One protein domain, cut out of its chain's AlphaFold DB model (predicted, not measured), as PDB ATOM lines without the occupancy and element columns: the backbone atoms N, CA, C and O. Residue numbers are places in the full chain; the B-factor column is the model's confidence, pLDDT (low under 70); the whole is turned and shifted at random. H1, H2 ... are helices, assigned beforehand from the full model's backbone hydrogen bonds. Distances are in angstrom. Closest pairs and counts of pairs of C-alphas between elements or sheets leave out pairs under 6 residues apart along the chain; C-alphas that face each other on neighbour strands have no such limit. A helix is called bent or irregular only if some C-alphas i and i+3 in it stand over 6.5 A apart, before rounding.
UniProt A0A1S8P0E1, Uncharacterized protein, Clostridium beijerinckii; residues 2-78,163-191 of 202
ATOM      1  N   SER A   2     -48.303 -54.458  44.558       94.06
ATOM      2  CA  SER A   2     -49.403 -54.324  43.585       94.06
ATOM      3  C   SER A   2     -48.917 -53.710  42.272       94.06
ATOM      4  O   SER A   2     -47.930 -52.972  42.275       94.06
ATOM      5  N   ARG A   3     -49.644 -53.934  41.166       94.50
ATOM      6  CA  ARG A   3     -49.330 -53.291  39.873       94.50
ATOM      7  C   ARG A   3     -49.344 -51.772  39.979       94.50
ATOM      8  O   ARG A   3     -48.479 -51.114  39.413       94.50
ATOM      9  N   LYS A   4     -50.284 -51.229  40.760       96.38
ATOM     10  CA  LYS A   4     -50.329 -49.808  41.124       96.38
ATOM     11  C   LYS A   4     -48.993 -49.332  41.697       96.38
ATOM     12  O   LYS A   4     -48.419 -48.363  41.206       96.38
ATOM     13  N   THR A   5     -48.492 -50.033  42.711       96.56
ATOM     14  CA  THR A   5     -47.227 -49.687  43.372       96.56
ATOM     15  C   THR A   5     -46.047 -49.808  42.407       96.56
ATOM     16  O   THR A   5     -45.200 -48.917  42.352       96.56
ATOM     17  N   ASP A   6     -46.007 -50.869  41.601       97.06
ATOM     18  CA  ASP A   6     -44.937 -51.091  40.625       97.06
ATOM     19  C   ASP A   6     -44.891 -50.014  39.542       97.06
ATOM     20  O   ASP A   6     -43.801 -49.588  39.146       97.06
ATOM     21  N   LEU A   7     -46.051 -49.546  39.086       97.06
ATOM     22  CA  LEU A   7     -46.155 -48.506  38.070       97.06
ATOM     23  C   LEU A   7     -45.705 -47.147  38.622       97.06
ATOM     24  O   LEU A   7     -44.852 -46.499  38.017       97.06
ATOM     25  N   ILE A   8     -46.167 -46.774  39.822       97.31
ATOM     26  CA  ILE A   8     -45.729 -45.553  40.524       97.31
ATOM     27  C   ILE A   8     -44.210 -45.563  40.732       97.31
ATOM     28  O   ILE A   8     -43.525 -44.592  40.407       97.31
ATOM     29  N   ASN A   9     -43.659 -46.676  41.219       97.00
ATOM     30  CA  ASN A   9     -42.218 -46.814  41.429       97.00
ATOM     31  C   ASN A   9     -41.434 -46.707  40.116       97.00
ATOM     32  O   ASN A   9     -40.347 -46.132  40.089       97.00
ATOM     33  N   THR A  10     -41.980 -47.249  39.027       97.06
ATOM     34  CA  THR A  10     -41.361 -47.184  37.698       97.06
ATOM     35  C   THR A  10     -41.323 -45.742  37.185       97.06
ATOM     36  O   THR A  10     -40.257 -45.295  36.763       97.06
ATOM     37  N   PHE A  11     -42.418 -44.986  37.312       96.31
ATOM     38  CA  PHE A  11     -42.463 -43.569  36.931       96.31
ATOM     39  C   PHE A  11     -41.515 -42.707  37.766       96.31
ATOM     40  O   PHE A  11     -40.719 -41.958  37.205       96.31
ATOM     41  N   ASN A  12     -41.517 -42.865  39.090       95.81
ATOM     42  CA  ASN A  12     -40.653 -42.082  39.981       95.81
ATOM     43  C   ASN A  12     -39.161 -42.354  39.735       95.81
ATOM     44  O   ASN A  12     -38.341 -41.432  39.710       95.81
ATOM     45  N   ALA A  13     -38.799 -43.622  39.528       96.12
ATOM     46  CA  ALA A  13     -37.417 -43.999  39.257       96.12
ATOM     47  C   ALA A  13     -36.946 -43.516  37.876       96.12
ATOM     48  O   ALA A  13     -35.796 -43.088  37.755       96.12
ATOM     49  N   TYR A  14     -37.814 -43.538  36.857       95.88
ATOM     50  CA  TYR A  14     -37.503 -42.921  35.569       95.88
ATOM     51  C   TYR A  14     -37.343 -41.403  35.705       95.88
ATOM     52  O   TYR A  14     -36.332 -40.877  35.252       95.88
ATOM     53  N   ASN A  15     -38.265 -40.722  36.400       93.94
ATOM     54  CA  ASN A  15     -38.211 -39.271  36.604       93.94
ATOM     55  C   ASN A  15     -36.886 -38.830  37.234       93.94
ATOM     56  O   ASN A  15     -36.225 -37.943  36.710       93.94
ATOM     57  N   THR A  16     -36.451 -39.518  38.294       94.31
ATOM     58  CA  THR A  16     -35.175 -39.223  38.970       94.31
ATOM     59  C   THR A  16     -33.995 -39.303  37.997       94.31
ATOM     60  O   THR A  16     -33.185 -38.386  37.892       94.31
ATOM     61  N   LYS A  17     -33.911 -40.394  37.225       94.38
ATOM     62  CA  LYS A  17     -32.827 -40.591  36.252       94.38
ATOM     63  C   LYS A  17     -32.894 -39.589  35.100       94.38
ATOM     64  O   LYS A  17     -31.860 -39.183  34.580       94.38
ATOM     65  N   HIS A  18     -34.100 -39.229  34.683       93.06
ATOM     66  CA  HIS A  18     -34.334 -38.283  33.608       93.06
ATOM     67  C   HIS A  18     -33.942 -36.856  34.020       93.06
ATOM     68  O   HIS A  18     -33.251 -36.175  33.267       93.06
ATOM     69  N   GLU A  19     -34.280 -36.431  35.239       92.44
ATOM     70  CA  GLU A  19     -33.842 -35.149  35.811       92.44
ATOM     71  C   GLU A  19     -32.312 -35.053  35.892       92.44
ATOM     72  O   GLU A  19     -31.740 -34.043  35.476       92.44
ATOM     73  N   ASP A  20     -31.629 -36.121  36.314       93.56
ATOM     74  CA  ASP A  20     -30.162 -36.176  36.318       93.56
ATOM     75  C   ASP A  20     -29.561 -35.967  34.917       93.56
ATOM     76  O   ASP A  20     -28.528 -35.308  34.762       93.56
ATOM     77  N   ILE A  21     -30.189 -36.532  33.881       93.88
ATOM     78  CA  ILE A  21     -29.757 -36.352  32.489       93.88
ATOM     79  C   ILE A  21     -30.021 -34.922  32.019       93.88
ATOM     80  O   ILE A  21     -29.123 -34.313  31.436       93.88
ATOM     81  N   LEU A  22     -31.197 -34.358  32.301       92.00
ATOM     82  CA  LEU A  22     -31.522 -32.977  31.936       92.00
ATOM     83  C   LEU A  22     -30.570 -31.970  32.592       92.00
ATOM     84  O   LEU A  22     -30.119 -31.038  31.924       92.00
ATOM     85  N   ASN A  23     -30.197 -32.189  33.854       93.81
ATOM     86  CA  ASN A  23     -29.219 -31.355  34.556       93.81
ATOM     87  C   ASN A  23     -27.848 -31.400  33.867       93.81
ATOM     88  O   ASN A  23     -27.293 -30.351  33.540       93.81
ATOM     89  N   LYS A  24     -27.348 -32.595  33.527       95.06
ATOM     90  CA  LYS A  24     -26.088 -32.754  32.773       95.06
ATOM     91  C   LYS A  24     -26.150 -32.120  31.382       95.06
ATOM     92  O   LYS A  24     -25.179 -31.515  30.934       95.06
ATOM     93  N   ILE A  25     -27.284 -32.231  30.689       93.50
ATOM     94  CA  ILE A  25     -27.500 -31.557  29.400       93.50
ATOM     95  C   ILE A  25     -27.419 -30.037  29.579       93.50
ATOM     96  O   ILE A  25     -26.790 -29.361  28.764       93.50
ATOM     97  N   ASN A  26     -28.028 -29.493  30.633       93.94
ATOM     98  CA  ASN A  26     -27.990 -28.064  30.920       93.94
ATOM     99  C   ASN A  26     -26.569 -27.578  31.251       93.94
ATOM    100  O   ASN A  26     -26.139 -26.552  30.725       93.94
ATOM    101  N   GLU A  27     -25.804 -28.336  32.037       95.00
ATOM    102  CA  GLU A  27     -24.385 -28.057  32.310       95.00
ATOM    103  C   GLU A  27     -23.552 -28.018  31.021       95.00
ATOM    104  O   GLU A  27     -22.759 -27.101  30.821       95.00
ATOM    105  N   ILE A  28     -23.765 -28.967  30.101       94.19
ATOM    106  CA  ILE A  28     -23.074 -28.984  28.801       94.19
ATOM    107  C   ILE A  28     -23.446 -27.752  27.965       94.19
ATOM    108  O   ILE A  28     -22.568 -27.134  27.368       94.19
ATOM    109  N   LYS A  29     -24.734 -27.395  27.913       91.31
ATOM    110  CA  LYS A  29     -25.243 -26.284  27.089       91.31
ATOM    111  C   LYS A  29     -24.856 -24.901  27.616       91.31
ATOM    112  O   LYS A  29     -24.769 -23.967  26.829       91.31
ATOM    113  N   THR A  30     -24.653 -24.763  28.924       93.88
ATOM    114  CA  THR A  30     -24.308 -23.483  29.572       93.88
ATOM    115  C   THR A  30     -22.803 -23.277  29.742       93.88
ATOM    116  O   THR A  30     -22.372 -22.179  30.097       93.88
ATOM    117  N   ASN A  31     -21.985 -24.294  29.457       93.56
ATOM    118  CA  ASN A  31     -20.536 -24.196  29.548       93.56
ATOM    119  C   ASN A  31     -19.952 -23.359  28.395       93.56
ATOM    120  O   ASN A  31     -19.891 -23.802  27.248       93.56
ATOM    121  N   ILE A  32     -19.455 -22.169  28.740       90.31
ATOM    122  CA  ILE A  32     -18.868 -21.192  27.811       90.31
ATOM    123  C   ILE A  32     -17.553 -21.649  27.156       90.31
ATOM    124  O   ILE A  32     -17.142 -21.073  26.152       90.31
ATOM    125  N   GLU A  33     -16.885 -22.668  27.703       92.81
ATOM    126  CA  GLU A  33     -15.632 -23.219  27.169       92.81
ATOM    127  C   GLU A  33     -15.870 -24.245  26.048       92.81
ATOM    128  O   GLU A  33     -14.933 -24.653  25.358       92.81
ATOM    129  N   ILE A  34     -17.116 -24.687  25.856       91.19
ATOM    130  CA  ILE A  34     -17.485 -25.668  24.836       91.19
ATOM    131  C   ILE A  34     -18.093 -24.930  23.643       91.19
ATOM    132  O   ILE A  34     -19.023 -24.139  23.779       91.19
ATOM    133  N   SER A  35     -17.602 -25.219  22.436       93.94
ATOM    134  CA  SER A  35     -18.236 -24.701  21.222       93.94
ATOM    135  C   SER A  35     -19.657 -25.266  21.062       93.94
ATOM    136  O   SER A  35     -19.912 -26.396  21.482       93.94
ATOM    137  N   PRO A  36     -20.579 -24.564  20.380       91.75
ATOM    138  CA  PRO A  36     -21.936 -25.071  20.155       91.75
ATOM    139  C   PRO A  36     -21.977 -26.484  19.544       91.75
ATOM    140  O   PRO A  36     -22.707 -27.349  20.018       91.75
ATOM    141  N   VAL A  37     -21.112 -26.753  18.559       93.12
ATOM    142  CA  VAL A  37     -20.975 -28.076  17.921       93.12
ATOM    143  C   VAL A  37     -20.438 -29.126  18.903       93.12
ATOM    144  O   VAL A  37     -20.877 -30.276  18.908       93.12
ATOM    145  N   GLY A  38     -19.489 -28.744  19.763       93.19
ATOM    146  CA  GLY A  38     -18.974 -29.622  20.814       93.19
ATOM    147  C   GLY A  38     -20.034 -29.964  21.863       93.19
ATOM    148  O   GLY A  38     -20.089 -31.107  22.319       93.19
ATOM    149  N   ALA A  39     -20.890 -29.003  22.215       93.94
ATOM    150  CA  ALA A  39     -21.994 -29.196  23.147       93.94
ATOM    151  C   ALA A  39     -23.037 -30.158  22.567       93.94
ATOM    152  O   ALA A  39     -23.420 -31.112  23.239       93.94
ATOM    153  N   GLU A  40     -23.424 -29.975  21.304       93.69
ATOM    154  CA  GLU A  40     -24.347 -30.875  20.603       93.69
ATOM    155  C   GLU A  40     -23.818 -32.315  20.557       93.69
ATOM    156  O   GLU A  40     -24.523 -33.246  20.946       93.69
ATOM    157  N   LYS A  41     -22.546 -32.507  20.183       95.50
ATOM    158  CA  LYS A  41     -21.923 -33.839  20.168       95.50
ATOM    159  C   LYS A  41     -21.951 -34.503  21.550       95.50
ATOM    160  O   LYS A  41     -22.315 -35.672  21.654       95.50
ATOM    161  N   ARG A  42     -21.604 -33.765  22.610       95.38
ATOM    162  CA  ARG A  42     -21.619 -34.285  23.990       95.38
ATOM    163  C   ARG A  42     -23.031 -34.599  24.481       95.38
ATOM    164  O   ARG A  42     -23.208 -35.597  25.174       95.38
ATOM    165  N   VAL A  43     -24.024 -33.782  24.122       94.31
ATOM    166  CA  VAL A  43     -25.436 -34.056  24.425       94.31
ATOM    167  C   VAL A  43     -25.880 -35.340  23.735       94.31
ATOM    168  O   VAL A  43     -26.409 -36.209  24.415       94.31
ATOM    169  N   ASN A  44     -25.591 -35.506  22.442       93.50
ATOM    170  CA  ASN A  44     -25.960 -36.713  21.697       93.50
ATOM    171  C   ASN A  44     -25.299 -37.974  22.279       93.50
ATOM    172  O   ASN A  44     -25.957 -38.989  22.484       93.50
ATOM    173  N   GLU A  45     -24.010 -37.911  22.628       94.81
ATOM    174  CA  GLU A  45     -23.316 -39.023  23.296       94.81
ATOM    175  C   GLU A  45     -23.922 -39.364  24.670       94.81
ATOM    176  O   GLU A  45     -23.951 -40.533  25.064       94.81
ATOM    177  N   LEU A  46     -24.385 -38.356  25.416       94.25
ATOM    178  CA  LEU A  46     -25.048 -38.543  26.705       94.25
ATOM    179  C   LEU A  46     -26.441 -39.162  26.532       94.25
ATOM    180  O   LEU A  46     -26.755 -40.126  27.232       94.25
ATOM    181  N   THR A  47     -27.255 -38.652  25.605       92.69
ATOM    182  CA  THR A  47     -28.606 -39.171  25.350       92.69
ATOM    183  C   THR A  47     -28.557 -40.597  24.822       92.69
ATOM    184  O   THR A  47     -29.291 -41.437  25.334       92.69
ATOM    185  N   SER A  48     -27.626 -40.926  23.918       93.50
ATOM    186  CA  SER A  48     -27.508 -42.288  23.380       93.50
ATOM    187  C   SER A  48     -27.123 -43.332  24.424       93.50
ATOM    188  O   SER A  48     -27.559 -44.477  24.353       93.50
ATOM    189  N   LYS A  49     -26.378 -42.950  25.468       93.56
ATOM    190  CA  LYS A  49     -26.121 -43.841  26.615       93.56
ATOM    191  C   LYS A  49     -27.365 -44.074  27.474       93.56
ATOM    192  O   LYS A  49     -27.427 -45.072  28.190       93.56
ATOM    193  N   PHE A  50     -28.330 -43.159  27.434       94.56
ATOM    194  CA  PHE A  50     -29.559 -43.233  28.217       94.56
ATOM    195  C   PHE A  50     -30.711 -43.936  27.481       94.56
ATOM    196  O   PHE A  50     -31.618 -44.436  28.143       94.56
ATOM    197  N   GLU A  51     -30.656 -44.060  26.151       94.88
ATOM    198  CA  GLU A  51     -31.691 -44.705  25.320       94.88
ATOM    199  C   GLU A  51     -32.120 -46.077  25.856       94.88
ATOM    200  O   GLU A  51     -33.306 -46.309  26.067       94.88
ATOM    201  N   ALA A  52     -31.167 -46.958  26.177       95.38
ATOM    202  CA  ALA A  52     -31.475 -48.286  26.715       95.38
ATOM    203  C   ALA A  52     -32.231 -48.227  28.055       95.38
ATOM    204  O   ALA A  52     -33.099 -49.057  28.320       95.38
ATOM    205  N   THR A  53     -31.927 -47.228  28.890       95.12
ATOM    206  CA  THR A  53     -32.663 -47.000  30.140       95.12
ATOM    207  C   THR A  53     -34.080 -46.525  29.833       95.12
ATOM    208  O   THR A  53     -35.029 -47.088  30.370       95.12
ATOM    209  N   ALA A  54     -34.247 -45.543  28.943       94.81
ATOM    210  CA  ALA A  54     -35.567 -45.057  28.547       94.81
ATOM    211  C   ALA A  54     -36.448 -46.183  27.984       94.81
ATOM    212  O   ALA A  54     -37.571 -46.358  28.455       94.81
ATOM    213  N   THR A  55     -35.916 -47.015  27.083       96.19
ATOM    214  CA  THR A  55     -36.617 -48.193  26.544       96.19
ATOM    215  C   THR A  55     -37.004 -49.184  27.638       96.19
ATOM    216  O   THR A  55     -38.139 -49.647  27.682       96.19
ATOM    217  N   GLN A  56     -36.107 -49.484  28.580       97.12
ATOM    218  CA  GLN A  56     -36.421 -50.406  29.673       97.12
ATOM    219  C   GLN A  56     -37.597 -49.912  30.533       97.12
ATOM    220  O   GLN A  56     -38.474 -50.698  30.902       97.12
ATOM    221  N   TYR A  57     -37.613 -48.624  30.888       97.31
ATOM    222  CA  TYR A  57     -38.688 -48.038  31.694       97.31
ATOM    223  C   TYR A  57     -39.996 -47.911  30.913       97.31
ATOM    224  O   TYR A  57     -41.063 -48.139  31.489       97.31
ATOM    225  N   HIS A  58     -39.909 -47.606  29.619       97.19
ATOM    226  CA  HIS A  58     -41.032 -47.627  28.689       97.19
ATOM    227  C   HIS A  58     -41.693 -49.008  28.676       97.19
ATOM    228  O   HIS A  58     -42.835 -49.154  29.108       97.19
ATOM    229  N   ASP A  59     -40.943 -50.040  28.290       97.88
ATOM    230  CA  ASP A  59     -41.467 -51.392  28.084       97.88
ATOM    231  C   ASP A  59     -42.033 -51.979  29.377       97.88
ATOM    232  O   ASP A  59     -43.089 -52.614  29.378       97.88
ATOM    233  N   LYS A  60     -41.374 -51.711  30.510       97.69
ATOM    234  CA  LYS A  60     -41.882 -52.106  31.826       97.69
ATOM    235  C   LYS A  60     -43.219 -51.432  32.141       97.69
ATOM    236  O   LYS A  60     -44.128 -52.095  32.637       97.69
ATOM    237  N   SER A  61     -43.342 -50.134  31.872       97.69
ATOM    238  CA  SER A  61     -44.575 -49.381  32.127       97.69
ATOM    239  C   SER A  61     -45.719 -49.875  31.241       97.69
ATOM    240  O   SER A  61     -46.802 -50.154  31.755       97.69
ATOM    241  N   ILE A  62     -45.463 -50.068  29.943       98.06
ATOM    242  CA  ILE A  62     -46.432 -50.632  28.993       98.06
ATOM    243  C   ILE A  62     -46.870 -52.029  29.434       98.06
ATOM    244  O   ILE A  62     -48.064 -52.288  29.545       98.06
ATOM    245  N   SER A  63     -45.926 -52.904  29.792       97.81
ATOM    246  CA  SER A  63     -46.234 -54.264  30.250       97.81
ATOM    247  C   SER A  63     -47.118 -54.289  31.503       97.81
ATOM    248  O   SER A  63     -48.032 -55.112  31.594       97.81
ATOM    249  N   LEU A  64     -46.890 -53.384  32.461       97.75
ATOM    250  CA  LEU A  64     -47.721 -53.268  33.663       97.75
ATOM    251  C   LEU A  64     -49.150 -52.814  33.336       97.75
ATOM    252  O   LEU A  64     -50.101 -53.356  33.903       97.75
ATOM    253  N   ILE A  65     -49.296 -51.842  32.430       98.06
ATOM    254  CA  ILE A  65     -50.600 -51.315  32.004       98.06
ATOM    255  C   ILE A  65     -51.368 -52.370  31.203       98.06
ATOM    256  O   ILE A  65     -52.503 -52.687  31.558       98.06
ATOM    257  N   ASP A  66     -50.741 -52.966  30.189       97.69
ATOM    258  CA  ASP A  66     -51.347 -53.999  29.342       97.69
ATOM    259  C   ASP A  66     -51.724 -55.238  30.168       97.69
ATOM    260  O   ASP A  66     -52.802 -55.811  29.997       97.69
ATOM    261  N   GLY A  67     -50.878 -55.622  31.130       96.88
ATOM    262  CA  GLY A  67     -51.176 -56.692  32.077       96.88
ATOM    263  C   GLY A  67     -52.379 -56.380  32.972       96.88
ATOM    264  O   GLY A  67     -53.204 -57.258  33.210       96.88
ATOM    265  N   GLY A  68     -52.518 -55.139  33.449       96.62
ATOM    266  CA  GLY A  68     -53.701 -54.719  34.206       96.62
ATOM    267  C   GLY A  68     -54.971 -54.703  33.358       96.62
ATOM    268  O   GLY A  68     -56.002 -55.209  33.793       96.62
ATOM    269  N   LEU A  69     -54.892 -54.192  32.126       97.06
ATOM    270  CA  LEU A  69     -56.008 -54.206  31.180       97.06
ATOM    271  C   LEU A  69     -56.487 -55.640  30.927       97.06
ATOM    272  O   LEU A  69     -57.684 -55.915  31.008       97.06
ATOM    273  N   LYS A  70     -55.551 -56.560  30.678       96.88
ATOM    274  CA  LYS A  70     -55.854 -57.972  30.453       96.88
ATOM    275  C   LYS A  70     -56.527 -58.625  31.660       96.88
ATOM    276  O   LYS A  70     -57.535 -59.304  31.489       96.88
ATOM    277  N   ASP A  71     -56.017 -58.393  32.866       95.94
ATOM    278  CA  ASP A  71     -56.616 -58.931  34.091       95.94
ATOM    279  C   ASP A  71     -58.052 -58.430  34.300       95.94
ATOM    280  O   ASP A  71     -58.930 -59.202  34.690       95.94
ATOM    281  N   LEU A  72     -58.318 -57.151  34.007       95.19
ATOM    282  CA  LEU A  72     -59.670 -56.594  34.063       95.19
ATOM    283  C   LEU A  72     -60.589 -57.231  33.019       95.19
ATOM    284  O   LEU A  72     -61.727 -57.578  33.332       95.19
ATOM    285  N   GLU A  73     -60.108 -57.427  31.793       94.69
ATOM    286  CA  GLU A  73     -60.875 -58.102  30.746       94.69
ATOM    287  C   GLU A  73     -61.195 -59.554  31.106       94.69
ATOM    288  O   GLU A  73     -62.339 -59.989  30.937       94.69
ATOM    289  N   ASP A  74     -60.228 -60.281  31.664       94.56
ATOM    290  CA  ASP A  74     -60.413 -61.652  32.132       94.56
ATOM    291  C   ASP A  74     -61.410 -61.698  33.310       94.56
ATOM    292  O   ASP A  74     -62.330 -62.525  33.296       94.56
ATOM    293  N   LYS A  75     -61.330 -60.753  34.262       93.19
ATOM    294  CA  LYS A  75     -62.317 -60.571  35.349       93.19
ATOM    295  C   LYS A  75     -63.725 -60.341  34.791       93.19
ATOM    296  O   LYS A  75     -64.665 -61.043  35.165       93.19
ATOM    297  N   TRP A  76     -63.898 -59.393  33.869       92.38
ATOM    298  CA  TRP A  76     -65.211 -59.090  33.282       92.38
ATOM    299  C   TRP A  76     -65.766 -60.253  32.455       92.38
ATOM    300  O   TRP A  76     -66.977 -60.495  32.451       92.38
ATOM    301  N   LYS A  77     -64.906 -61.005  31.764       91.25
ATOM    302  CA  LYS A  77     -65.301 -62.209  31.024       91.25
ATOM    303  C   LYS A  77     -65.763 -63.326  31.959       91.25
ATOM    304  O   LYS A  77     -66.782 -63.963  31.674       91.25
ATOM    305  N   ALA A  78     -65.056 -63.542  33.067       91.44
ATOM    306  CA  ALA A  78     -65.434 -64.521  34.083       91.44
ATOM    307  C   ALA A  78     -66.801 -64.188  34.699       91.44
ATOM    308  O   ALA A  78     -67.655 -65.064  34.812       91.44
ATOM    309  N   ASN A 163     -50.693 -44.181  26.354       95.38
ATOM    310  CA  ASN A 163     -50.280 -43.151  25.398       95.38
ATOM    311  C   ASN A 163     -49.371 -42.091  26.046       95.38
ATOM    312  O   ASN A 163     -48.448 -41.595  25.408       95.38
ATOM    313  N   ASN A 164     -49.591 -41.760  27.322       94.69
ATOM    314  CA  ASN A 164     -48.700 -40.860  28.057       94.69
ATOM    315  C   ASN A 164     -47.320 -41.490  28.307       94.69
ATOM    316  O   ASN A 164     -46.314 -40.789  28.231       94.69
ATOM    317  N   VAL A 165     -47.248 -42.804  28.555       95.75
ATOM    318  CA  VAL A 165     -45.965 -43.531  28.584       95.75
ATOM    319  C   VAL A 165     -45.271 -43.414  27.227       95.75
ATOM    320  O   VAL A 165     -44.122 -42.978  27.191       95.75
ATOM    321  N   ASP A 166     -45.983 -43.704  26.133       94.00
ATOM    322  CA  ASP A 166     -45.451 -43.583  24.768       94.00
ATOM    323  C   ASP A 166     -44.930 -42.156  24.491       94.00
ATOM    324  O   ASP A 166     -43.909 -41.987  23.831       94.00
ATOM    325  N   ALA A 167     -45.585 -41.117  25.023       91.69
ATOM    326  CA  ALA A 167     -45.206 -39.717  24.818       91.69
ATOM    327  C   ALA A 167     -44.031 -39.242  25.696       91.69
ATOM    328  O   ALA A 167     -43.212 -38.445  25.236       91.69
ATOM    329  N   HIS A 168     -43.933 -39.699  26.946       91.69
ATOM    330  CA  HIS A 168     -43.038 -39.097  27.950       91.69
ATOM    331  C   HIS A 168     -41.902 -40.004  28.424       91.69
ATOM    332  O   HIS A 168     -40.911 -39.512  28.967       91.69
ATOM    333  N   ILE A 169     -42.021 -41.314  28.220       92.94
ATOM    334  CA  ILE A 169     -41.006 -42.305  28.570       92.94
ATOM    335  C   ILE A 169     -40.576 -42.971  27.271       92.94
ATOM    336  O   ILE A 169     -40.973 -44.090  26.992       92.94
ATOM    337  N   ASN A 170     -39.795 -42.291  26.435       86.75
ATOM    338  CA  ASN A 170     -39.264 -42.910  25.223       86.75
ATOM    339  C   ASN A 170     -37.861 -42.373  24.881       86.75
ATOM    340  O   ASN A 170     -37.484 -41.287  25.331       86.75
ATOM    341  N   PRO A 171     -37.071 -43.110  24.077       87.00
ATOM    342  CA  PRO A 171     -35.712 -42.704  23.715       87.00
ATOM    343  C   PRO A 171     -35.620 -41.374  22.953       87.00
ATOM    344  O   PRO A 171     -34.582 -40.718  22.971       87.00
ATOM    345  N   TYR A 172     -36.698 -40.952  22.297       84.62
ATOM    346  CA  TYR A 172     -36.736 -39.746  21.470       84.62
ATOM    347  C   TYR A 172     -37.066 -38.476  22.263       84.62
ATOM    348  O   TYR A 172     -36.872 -37.377  21.749       84.62
ATOM    349  N   THR A 173     -37.533 -38.600  23.510       83.25
ATOM    350  CA  THR A 173     -37.951 -37.464  24.350       83.25
ATOM    351  C   THR A 173     -37.019 -37.179  25.527       83.25
ATOM    352  O   THR A 173     -37.298 -36.277  26.313       83.25
ATOM    353  N   ILE A 174     -35.863 -37.855  25.605       85.12
ATOM    354  CA  ILE A 174     -34.854 -37.730  26.685       85.12
ATOM    355  C   ILE A 174     -34.388 -36.281  26.917       85.12
ATOM    356  O   ILE A 174     -33.997 -35.904  28.018       85.12
ATOM    357  N   ASN A 175     -34.368 -35.459  25.868       80.62
ATOM    358  CA  ASN A 175     -33.918 -34.068  25.949       80.62
ATOM    359  C   ASN A 175     -35.057 -33.063  26.189       80.62
ATOM    360  O   ASN A 175     -34.799 -31.856  26.225       80.62
ATOM    361  N   SER A 176     -36.298 -33.537  26.327       79.69
ATOM    362  CA  SER A 176     -37.476 -32.701  26.544       79.69
ATOM    363  C   SER A 176     -37.828 -32.634  28.030       79.69
ATOM    364  O   SER A 176     -37.564 -33.560  28.788       79.69
ATOM    365  N   GLN A 177     -38.398 -31.519  28.484       70.19
ATOM    366  CA  GLN A 177     -38.816 -31.383  29.880       70.19
ATOM    367  C   GLN A 177     -40.138 -32.131  30.097       70.19
ATOM    368  O   GLN A 177     -41.196 -31.633  29.725       70.19
ATOM    369  N   THR A 178     -40.075 -33.323  30.697       72.44
ATOM    370  CA  THR A 178     -41.242 -34.197  30.944       72.44
ATOM    371  C   THR A 178     -41.518 -34.458  32.430       72.44
ATOM    372  O   THR A 178     -42.431 -35.218  32.752       72.44
ATOM    373  N   SER A 179     -40.772 -33.838  33.355       65.94
ATOM    374  CA  SER A 179     -40.831 -34.178  34.787       65.94
ATOM    375  C   SER A 179     -42.198 -33.927  35.433       65.94
ATOM    376  O   SER A 179     -42.686 -34.783  36.168       65.94
ATOM    377  N   MET A 180     -42.869 -32.815  35.097       70.19
ATOM    378  CA  MET A 180     -44.256 -32.573  35.534       70.19
ATOM    379  C   MET A 180     -45.201 -33.679  35.049       70.19
ATOM    380  O   MET A 180     -45.959 -34.226  35.841       70.19
ATOM    381  N   SER A 181     -45.087 -34.096  33.785       81.88
ATOM    382  CA  SER A 181     -45.944 -35.139  33.211       81.88
ATOM    383  C   SER A 181     -45.775 -36.495  33.908       81.88
ATOM    384  O   SER A 181     -46.755 -37.205  34.112       81.88
ATOM    385  N   LEU A 182     -44.557 -36.858  34.329       88.56
ATOM    386  CA  LEU A 182     -44.297 -38.118  35.041       88.56
ATOM    387  C   LEU A 182     -44.845 -38.112  36.473       88.56
ATOM    388  O   LEU A 182     -45.382 -39.124  36.932       88.56
ATOM    389  N   GLN A 183     -44.738 -36.978  37.171       90.12
ATOM    390  CA  GLN A 183     -45.339 -36.800  38.495       90.12
ATOM    391  C   GLN A 183     -46.868 -36.849  38.414       90.12
ATOM    392  O   GLN A 183     -47.497 -37.563  39.198       90.12
ATOM    393  N   ASP A 184     -47.454 -36.189  37.414       92.12
ATOM    394  CA  ASP A 184     -48.895 -36.217  37.155       92.12
ATOM    395  C   ASP A 184     -49.385 -37.637  36.842       92.12
ATOM    396  O   ASP A 184     -50.410 -38.075  37.367       92.12
ATOM    397  N   MET A 185     -48.631 -38.408  36.048       94.88
ATOM    398  CA  MET A 185     -48.930 -39.820  35.781       94.88
ATOM    399  C   MET A 185     -48.894 -40.668  37.060       94.88
ATOM    400  O   MET A 185     -49.804 -41.468  37.296       94.88
ATOM    401  N   ALA A 186     -47.880 -40.494  37.913       96.12
ATOM    402  CA  ALA A 186     -47.791 -41.205  39.189       96.12
ATOM    403  C   ALA A 186     -48.938 -40.822  40.138       96.12
ATOM    404  O   ALA A 186     -49.550 -41.694  40.761       96.12
ATOM    405  N   GLN A 187     -49.284 -39.536  40.209       95.62
ATOM    406  CA  GLN A 187     -50.408 -39.043  41.002       95.62
ATOM    407  C   GLN A 187     -51.746 -39.567  40.475       95.62
ATOM    408  O   GLN A 187     -52.593 -39.982  41.272       95.62
ATOM    409  N   PHE A 188     -51.939 -39.603  39.156       95.25
ATOM    410  CA  PHE A 188     -53.112 -40.201  38.525       95.25
ATOM    411  C   PHE A 188     -53.265 -41.666  38.946       95.25
ATOM    412  O   PHE A 188     -54.312 -42.042  39.474       95.25
ATOM    413  N   VAL A 189     -52.209 -42.476  38.806       96.94
ATOM    414  CA  VAL A 189     -52.227 -43.889  39.227       96.94
ATOM    415  C   VAL A 189     -52.519 -44.011  40.722       96.94
ATOM    416  O   VAL A 189     -53.299 -44.867  41.140       96.94
ATOM    417  N   ASN A 190     -51.944 -43.134  41.545       96.19
ATOM    418  CA  ASN A 190     -52.142 -43.172  42.987       96.19
ATOM    419  C   ASN A 190     -53.585 -42.848  43.410       96.19
ATOM    420  O   ASN A 190     -54.121 -43.477  44.323       96.19
ATOM    421  N   THR A 191     -54.214 -41.873  42.757       95.19
ATOM    422  CA  THR A 191     -55.489 -41.290  43.205       95.19
ATOM    423  C   THR A 191     -56.708 -41.837  42.477       95.19
ATOM    424  O   THR A 191     -57.805 -41.830  43.035       95.19
TER     425      THR A 191
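AT A GLANCE: This is residues 2 to 78 and 163 to 191 of the 202 residues of an uncharacterized protein of Clostridium beijerinckii (UniProt A0A1S8P0E1). H1 and the bent H2 form a helical hairpin, with H4 packed along H1, short H3 on H2b, and residues 69 to 78 sticking out. The printed part, 106 residues with four named helices, is all helix and loose, radius of gyration of the C-alphas 16.8 A, spans 65 by 23 by 18 A.

IN THESE COORDINATES: H1, residues 3 to 30, 40.3 A, has C-alpha 3 at (-49.330, -53.291, 39.873). H2, 36 to 78, one helix by its hydrogen bonds, is bent, C-alphas 49 and 52 being 7.0 A apart, into H2a, 36 to 49, and H2b, 52 to 78. H3 is 163 to 168; H4, 179 to 191, has C-alpha 191 at (-55.489, -41.290, 43.205).

HOW THE PARTS SIT: H1 touches H2b with residues 3 to 14 alone, closest C-alphas Leu 7 and Ser 61, 6.2 A. H1 and H4 touch, opposite ways at a shallow tilt of 12 degrees. In H1, H2a, H2b, H3 and H4 every O i to N i+4 pair is within hydrogen-bond range.

THE WHOLE: Residues 79 to 162 are not printed, C-alpha gap 27.6 A; residue 179 is under pLDDT 70.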